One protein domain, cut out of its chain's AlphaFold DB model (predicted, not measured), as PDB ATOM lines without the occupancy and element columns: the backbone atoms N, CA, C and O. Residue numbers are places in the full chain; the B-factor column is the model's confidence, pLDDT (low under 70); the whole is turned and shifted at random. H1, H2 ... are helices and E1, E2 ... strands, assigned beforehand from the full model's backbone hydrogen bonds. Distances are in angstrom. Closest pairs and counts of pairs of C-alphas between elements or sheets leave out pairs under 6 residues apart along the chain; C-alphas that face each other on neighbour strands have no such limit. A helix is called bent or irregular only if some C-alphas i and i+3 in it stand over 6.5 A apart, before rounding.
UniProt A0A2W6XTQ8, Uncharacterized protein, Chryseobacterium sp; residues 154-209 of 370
ATOM      1  N   TYR A 154     123.099 162.809 132.779       85.31
ATOM      2  CA  TYR A 154     124.091 163.724 132.221       85.31
ATOM      3  C   TYR A 154     124.469 164.787 133.251       85.31
ATOM      4  O   TYR A 154     123.599 165.480 133.788       85.31
ATOM      5  N   VAL A 155     125.768 164.974 133.497       88.56
ATOM      6  CA  VAL A 155     126.300 166.048 134.348       88.56
ATOM      7  C   VAL A 155     127.270 166.943 133.582       88.56
ATOM      8  O   VAL A 155     127.975 166.506 132.674       88.56
ATOM      9  N   ASN A 156     127.330 168.218 133.957       90.56
ATOM     10  CA  ASN A 156     128.352 169.137 133.452       90.56
ATOM     11  C   ASN A 156     129.659 169.040 134.258       90.56
ATOM     12  O   ASN A 156     129.735 168.358 135.277       90.56
ATOM     13  N   GLU A 157     130.679 169.796 133.851       89.19
ATOM     14  CA  GLU A 157     131.995 169.861 134.513       89.19
ATOM     15  C   GLU A 157     131.947 170.321 135.985       89.19
ATOM     16  O   GLU A 157     132.883 170.086 136.746       89.19
ATOM     17  N   LYS A 158     130.853 170.967 136.412       91.88
ATOM     18  CA  LYS A 158     130.623 171.362 137.813       91.88
ATOM     19  C   LYS A 158     129.950 170.258 138.636       91.88
ATOM     20  O   LYS A 158     129.736 170.449 139.832       91.88
ATOM     21  N   GLY A 159     129.616 169.128 138.013       89.81
ATOM     22  CA  GLY A 159     128.922 168.004 138.631       89.81
ATOM     23  C   GLY A 159     127.407 168.174 138.729       89.81
ATOM     24  O   GLY A 159     126.751 167.357 139.365       89.81
ATOM     25  N   ASN A 160     126.837 169.220 138.125       92.81
ATOM     26  CA  ASN A 160     125.394 169.451 138.173       92.81
ATOM     27  C   ASN A 160     124.703 168.608 137.100       92.81
ATOM     28  O   ASN A 160     125.169 168.600 135.957       92.81
ATOM     29  N   LYS A 161     123.573 167.979 137.445       91.00
ATOM     30  CA  LYS A 161     122.697 167.308 136.474       91.00
ATOM     31  C   LYS A 161     122.170 168.319 135.457       91.00
ATOM     32  O   LYS A 161     121.713 169.398 135.832       91.00
ATOM     33  N   ILE A 162     122.291 167.978 134.180       90.25
ATOM     34  CA  ILE A 162     121.852 168.800 133.042       90.25
ATOM     35  C   ILE A 162     120.774 168.119 132.198       90.25
ATOM     36  O   ILE A 162     120.173 168.773 131.354       90.25
ATOM     37  N   GLY A 163     120.529 166.835 132.436       86.88
ATOM     38  CA  GLY A 163     119.455 166.075 131.817       86.88
ATOM     39  C   GLY A 163     119.580 164.593 132.134       86.88
ATOM     40  O   GLY A 163     120.490 164.170 132.856       86.88
ATOM     41  N   THR A 164     118.675 163.816 131.569       81.12
ATOM     42  CA  THR A 164     118.693 162.354 131.607       81.12
ATOM     43  C   THR A 164     118.245 161.810 130.253       81.12
ATOM     44  O   THR A 164     117.674 162.540 129.445       81.12
ATOM     45  N   ASP A 165     118.518 160.539 129.985       72.31
ATOM     46  CA  ASP A 165     117.896 159.820 128.870       72.31
ATOM     47  C   ASP A 165     116.445 159.378 129.164       72.31
ATOM     48  O   ASP A 165     115.807 158.746 128.324       72.31
ATOM     49  N   GLY A 166     115.897 159.755 130.327       64.38
ATOM     50  CA  GLY A 166     114.475 159.621 130.645       64.38
ATOM     51  C   GLY A 166     114.071 158.239 131.144       64.38
ATOM     52  O   GLY A 166     112.891 157.892 131.117       64.38
ATOM     53  N   THR A 167     115.033 157.428 131.575       59.97
ATOM     54  CA  THR A 167     114.777 156.064 132.029       59.97
ATOM     55  C   THR A 167     115.374 155.870 133.482       59.97
ATOM     56  O   THR A 167     116.151 156.702 133.945       59.97
ATOM     57  N   ASP A 168     115.031 154.817 134.261       48.41
ATOM     58  CA  ASP A 168     115.469 154.563 135.673       48.41
ATOM     59  C   ASP A 168     116.789 153.760 135.945       48.41
ATOM     60  O   ASP A 168     116.769 152.689 136.557       48.41
ATOM     61  N   VAL A 169     117.982 154.227 135.560       49.22
ATOM     62  CA  VAL A 169     119.272 153.509 135.753       49.22
ATOM     63  C   VAL A 169     120.372 154.450 136.159       49.22
ATOM     64  O   VAL A 169     120.373 155.660 135.972       49.22
ATOM     65  N   LYS A 170     121.308 153.795 136.829       59.81
ATOM     66  CA  LYS A 170     122.437 154.315 137.546       59.81
ATOM     67  C   LYS A 170     123.658 154.303 136.630       59.81
ATOM     68  O   LYS A 170     124.426 153.347 136.601       59.81
ATOM     69  N   GLY A 171     123.835 155.393 135.903       69.38
ATOM     70  CA  GLY A 171     125.068 155.747 135.213       69.38
ATOM     71  C   GLY A 171     125.204 157.262 135.199       69.38
ATOM     72  O   GLY A 171     124.203 157.973 135.235       69.38
ATOM     73  N   THR A 172     126.426 157.789 135.192       79.69
ATOM     74  CA  THR A 172     126.636 159.238 135.114       79.69
ATOM     75  C   THR A 172     127.697 159.557 134.078       79.69
ATOM     76  O   THR A 172     128.833 159.087 134.164       79.69
ATOM     77  N   LEU A 173     127.327 160.363 133.085       80.25
ATOM     78  CA  LEU A 173     128.228 160.839 132.042       80.25
ATOM     79  C   LEU A 173     128.541 162.312 132.259       80.25
ATOM     80  O   LEU A 173     127.638 163.141 132.360       80.25
ATOM     81  N   MET A 174     129.831 162.645 132.297       83.50
ATOM     82  CA  MET A 174     130.278 164.030 132.305       83.50
ATOM     83  C   MET A 174     130.447 164.525 130.871       83.50
ATOM     84  O   MET A 174     131.269 164.020 130.099       83.50
ATOM     85  N   ILE A 175     129.686 165.560 130.537       84.06
ATOM     86  CA  ILE A 175     129.721 166.214 129.233       84.06
ATOM     87  C   ILE A 175     130.632 167.434 129.340       84.06
ATOM     88  O   ILE A 175     130.330 168.373 130.073       84.06
ATOM     89  N   THR A 176     131.755 167.429 128.624       80.81
ATOM     90  CA  THR A 176     132.747 168.524 128.633       80.81
ATOM     91  C   THR A 176     132.540 169.504 127.477       80.81
ATOM     92  O   THR A 176     132.883 170.680 127.583       80.81
ATOM     93  N   ASN A 177     131.926 169.061 126.375       82.56
ATOM     94  CA  ASN A 177     131.599 169.929 125.252       82.56
ATOM     95  C   ASN A 177     130.420 170.858 125.601       82.56
ATOM     96  O   ASN A 177     129.325 170.415 125.942       82.56
ATOM     97  N   LYS A 178     130.630 172.174 125.491       85.50
ATOM     98  CA  LYS A 178     129.623 173.188 125.845       85.50
ATOM     99  C   LYS A 178     128.400 173.204 124.926       85.50
ATOM    100  O   LYS A 178     127.337 173.632 125.369       85.50
ATOM    101  N   ASN A 179     128.542 172.814 123.661       83.56
ATOM    102  CA  ASN A 179     127.415 172.755 122.730       83.56
ATOM    103  C   ASN A 179     126.515 171.569 123.077       83.56
ATOM    104  O   ASN A 179     125.306 171.745 123.196       83.56
ATOM    105  N   ASP A 180     127.122 170.422 123.374       83.06
ATOM    106  CA  ASP A 180     126.416 169.203 123.774       83.06
ATOM    107  C   ASP A 180     125.694 169.408 125.116       83.06
ATOM    108  O   ASP A 180     124.512 169.093 125.245       83.06
ATOM    109  N   GLN A 181     126.342 170.069 126.087       87.56
ATOM    110  CA  GLN A 181     125.687 170.468 127.341       87.56
ATOM    111  C   GLN A 181     124.424 171.313 127.096       87.56
ATOM    112  O   GLN A 181     123.402 171.108 127.754       87.56
ATOM    113  N   LYS A 182     124.480 172.276 126.162       88.19
ATOM    114  CA  LYS A 182     123.327 173.123 125.813       88.19
ATOM    115  C   LYS A 182     122.226 172.322 125.128       88.19
ATOM    116  O   LYS A 182     121.064 172.539 125.453       88.19
ATOM    117  N   ALA A 183     122.583 171.429 124.206       84.25
ATOM    118  CA  ALA A 183     121.628 170.577 123.504       84.25
ATOM    119  C   ALA A 183     120.839 169.708 124.494       84.25
ATOM    120  O   ALA A 183     119.612 169.775 124.505       84.25
ATOM    121  N   ILE A 184     121.540 169.017 125.401       84.06
ATOM    122  CA  ILE A 184     120.934 168.197 126.462       84.06
ATOM    123  C   ILE A 184     120.030 169.050 127.358       84.06
ATOM    124  O   ILE A 184     118.868 168.718 127.563       84.06
ATOM    125  N   THR A 185     120.532 170.191 127.839       89.19
ATOM    126  CA  THR A 185     119.762 171.072 128.734       89.19
ATOM    127  C   THR A 185     118.486 171.596 128.066       89.19
ATOM    128  O   THR A 185     117.459 171.759 128.721       89.19
ATOM    129  N   ASN A 186     118.542 171.914 126.770       86.44
ATOM    130  CA  ASN A 186     117.384 172.404 126.028       86.44
ATOM    131  C   ASN A 186     116.370 171.290 125.755       86.44
ATOM    132  O   ASN A 186     115.176 171.546 125.880       86.44
ATOM    133  N   ALA A 187     116.832 170.082 125.417       83.19
ATOM    134  CA  ALA A 187     115.965 168.916 125.274       83.19
ATOM    135  C   ALA A 187     115.202 168.660 126.581       83.19
ATOM    136  O   ALA A 187     113.972 168.676 126.577       83.19
ATOM    137  N   GLU A 188     115.922 168.587 127.706       85.88
ATOM    138  CA  GLU A 188     115.338 168.330 129.028       85.88
ATOM    139  C   GLU A 188     114.281 169.384 129.401       85.88
ATOM    140  O   GLU A 188     113.175 169.057 129.824       85.88
ATOM    141  N   LYS A 189     114.570 170.673 129.164       86.75
ATOM    142  CA  LYS A 189     113.611 171.771 129.395       86.75
ATOM    143  C   LYS A 189     112.333 171.657 128.568       86.75
ATOM    144  O   LYS A 189     111.296 172.154 128.996       86.75
ATOM    145  N   ASN A 190     112.414 171.036 127.396       83.19
ATOM    146  CA  ASN A 190     111.278 170.817 126.508       83.19
ATOM    147  C   ASN A 190     110.546 169.496 126.809       83.19
ATOM    148  O   ASN A 190     109.672 169.106 126.037       83.19
ATOM    149  N   GLY A 191     110.894 168.801 127.902       79.00
ATOM    150  CA  GLY A 191     110.346 167.485 128.238       79.00
ATOM    151  C   GLY A 191     110.795 166.382 127.277       79.00
ATOM    152  O   GLY A 191     110.116 165.368 127.143       79.00
ATOM    153  N   GLN A 192     111.898 166.611 126.562       78.56
ATOM    154  CA  GLN A 192     112.538 165.642 125.683       78.56
ATOM    155  C   GLN A 192     113.818 165.134 126.343       78.56
ATOM    156  O   GLN A 192     114.477 165.854 127.086       78.56
ATOM    157  N   HIS A 193     114.207 163.911 126.018       75.56
ATOM    158  CA  HIS A 193     115.437 163.316 126.515       75.56
ATOM    159  C   HIS A 193     116.327 162.966 125.333       75.56
ATOM    160  O   HIS A 193     115.834 162.479 124.316       75.56
ATOM    161  N   ILE A 194     117.629 163.230 125.459       69.25
ATOM    162  CA  ILE A 194     118.599 162.718 124.492       69.25
ATOM    163  C   ILE A 194     118.863 161.267 124.878       69.25
ATOM    164  O   ILE A 194     119.525 160.996 125.884       69.25
ATOM    165  N   GLY A 195     118.248 160.366 124.113       58.38
ATOM    166  CA  GLY A 195     118.245 158.931 124.361       58.38
ATOM    167  C   GLY A 195     119.603 158.282 124.112       58.38
ATOM    168  O   GLY A 195     120.502 158.866 123.498       58.38
ATOM    169  N   THR A 196     119.757 157.041 124.574       51.94
ATOM    170  CA  THR A 196     121.010 156.297 124.410       51.94
ATOM    171  C   THR A 196     121.368 156.008 122.943       51.94
ATOM    172  O   THR A 196     122.521 155.814 122.575       51.94
ATOM    173  N   ASP A 197     120.374 155.987 122.072       50.41
ATOM    174  CA  ASP A 197     120.517 155.853 120.624       50.41
ATOM    175  C   ASP A 197     121.102 157.104 119.945       50.41
ATOM    176  O   ASP A 197     121.668 156.997 118.863       50.41
ATOM    177  N   GLN A 198     121.032 158.270 120.594       53.62
ATOM    178  CA  GLN A 198     121.544 159.549 120.075       53.62
ATOM    179  C   GLN A 198     122.937 159.906 120.617       53.62
ATOM    180  O   GLN A 198     123.523 160.930 120.270       53.62
ATOM    181  N   LEU A 199     123.506 159.060 121.474       55.56
ATOM    182  CA  LEU A 199     124.806 159.290 122.104       55.56
ATOM    183  C   LEU A 199     125.981 159.301 121.136       55.56
ATOM    184  O   LEU A 199     126.976 159.972 121.403       55.56
ATOM    185  N   SER A 200     125.864 158.580 120.021       49.22
ATOM    186  CA  SER A 200     126.840 158.593 118.929       49.22
ATOM    187  C   SER A 200     126.983 159.967 118.270       49.22
ATOM    188  O   SER A 200     127.950 160.216 117.558       49.22
ATOM    189  N   GLU A 201     126.018 160.863 118.495       52.47
ATOM    190  CA  GLU A 201     126.019 162.233 117.984       52.47
ATOM    191  C   GLU A 201     126.664 163.224 118.970       52.47
ATOM    192  O   GLU A 201     126.936 164.371 118.610       52.47
ATOM    193  N   LEU A 202     126.935 162.794 120.211       55.06
ATOM    194  CA  LEU A 202     127.546 163.614 121.253       55.06
ATOM    195  C   LEU A 202     129.050 163.347 121.350       55.06
ATOM    196  O   LEU A 202     129.503 162.204 121.379       55.06
ATOM    197  N   ASN A 203     129.845 164.406 121.526       54.09
ATOM    198  CA  ASN A 203     131.242 164.253 121.925       54.09
ATOM    199  C   ASN A 203     131.281 163.983 123.431       54.09
ATOM    200  O   ASN A 203     131.508 164.885 124.246       54.09
ATOM    201  N   ILE A 204     131.002 162.736 123.814       55.94
ATOM    202  CA  ILE A 204     130.968 162.329 125.217       55.94
ATOM    203  C   ILE A 204     132.361 162.521 125.807       55.94
ATOM    204  O   ILE A 204     133.324 161.865 125.418       55.94
ATOM    205  N   GLY A 205     132.448 163.443 126.766       54.41
ATOM    206  CA  GLY A 205     133.703 163.817 127.396       54.41
ATOM    207  C   GLY A 205     134.298 162.648 128.166       54.41
ATOM    208  O   GLY A 205     135.389 162.191 127.837       54.41
ATOM    209  N   MET A 206     133.607 162.185 129.218       65.50
ATOM    210  CA  MET A 206     134.133 161.160 130.126       65.50
ATOM    211  C   MET A 206     133.033 160.486 130.985       65.50
ATOM    212  O   MET A 206     132.138 161.152 131.495       65.50
ATOM    213  N   VAL A 207     133.132 159.172 131.235       74.75
ATOM    214  CA  VAL A 207     132.247 158.439 132.189       74.75
ATOM    215  C   VAL A 207     132.621 158.722 133.660       74.75
ATOM    216  O   VAL A 207     133.793 158.683 134.032       74.75
ATOM    217  N   VAL A 208     131.662 158.990 134.534       81.38
ATOM    218  CA  VAL A 208     131.952 159.206 135.961       81.38
ATOM    219  C   VAL A 208     131.972 157.853 136.696       81.38
ATOM    220  O   VAL A 208     131.119 157.012 136.406       81.38
ATOM    221  N   PRO A 209     132.913 157.603 137.634       81.56
ATOM    222  CA  PRO A 209     132.860 156.411 138.485       81.56
ATOM    223  C   PRO A 209     131.552 156.335 139.287       81.56
ATOM    224  O   PRO A 209     130.962 157.377 139.575       81.56
TER     225      PRO A 209
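AT A GLANCE: This is residues 154 to 209 of the 370 residues of an uncharacterized protein of Chryseobacterium sp (UniProt A0A2W6XTQ8). One regular helix, H1, packs on the short strand E1, and loops make much of the rest of this small rounded domain. A second, short and irregular helix, H2, lies apart from H1 and from both strands, while the short strand E2 is near E1 and pairs antiparallel with residues 206 to 207, close to the end of the printed part. The printed part has 56 residues, with two named strands and then two named helices in the order E1, E2, H1, H2; no two named strands pair. The class is mixed, helices and strands, with under half of the residues in named elements: helices hold 18 and strands 7. The whole is compact, with a radius of gyration of the C-alphas of 10.1 A, and spans 25 by 24 by 22 A.

HOW THE PARTS SIT: Start at H1, residues 178 to 189, and look from it to E1, residues 161 to 164. You will find 9 pairs of their C-alphas within 8 A, the closest being those of Ile 162 and Thr 185 at 5.3 A; the two centres are 8.5 A apart. Next look at E2, residues 172 to 174: it is near E1, with 6 pairs of C-alphas within 10 A and no pair within 8 A. E1 and E2 pair with no named strand, but residues 173 to 174 of E2 pair antiparallel with residues 206 to 207. E2 and H1 are apart. H2, residues 196 to 201, is apart from E1, E2 and H1. In H1 every O i to N i+4 pair is within hydrogen-bond range; in H2 it is 0 of 2, and 1 of 3 O i to N i+3 pairs.

IN THESE COORDINATES: Find C-alpha 178 at (129.623, 173.188, 125.845); from there H1 runs 16.5 A to C-alpha 189 at (113.611, 171.771, 129.395). E1 begins at C-alpha 161, (122.697, 167.308, 136.474), and is 8.0 A long. E2 is 6.6 A from C-alpha 172 to C-alpha 174. H2 is 10.1 A long and ends at C-alpha 201, (126.019, 162.233, 117.984); it is irregular, with C-alphas 197 and 200 at 7.1 A.

THE WHOLE: The printed part runs from 154 to 209 and has no cut. The two C-alphas farthest apart are those of Asn 190 and Pro 209, at 28.6 A. The link from E2 to H1 is tight, those from E1 to E2 and from H1 to H2 are short, and no link is long. In the B-factor column the mean pLDDT of the printed part is 75.0; look for values under 70 at residues 166 to 171 and 194 to 206, and note that H2 has a mean of 52.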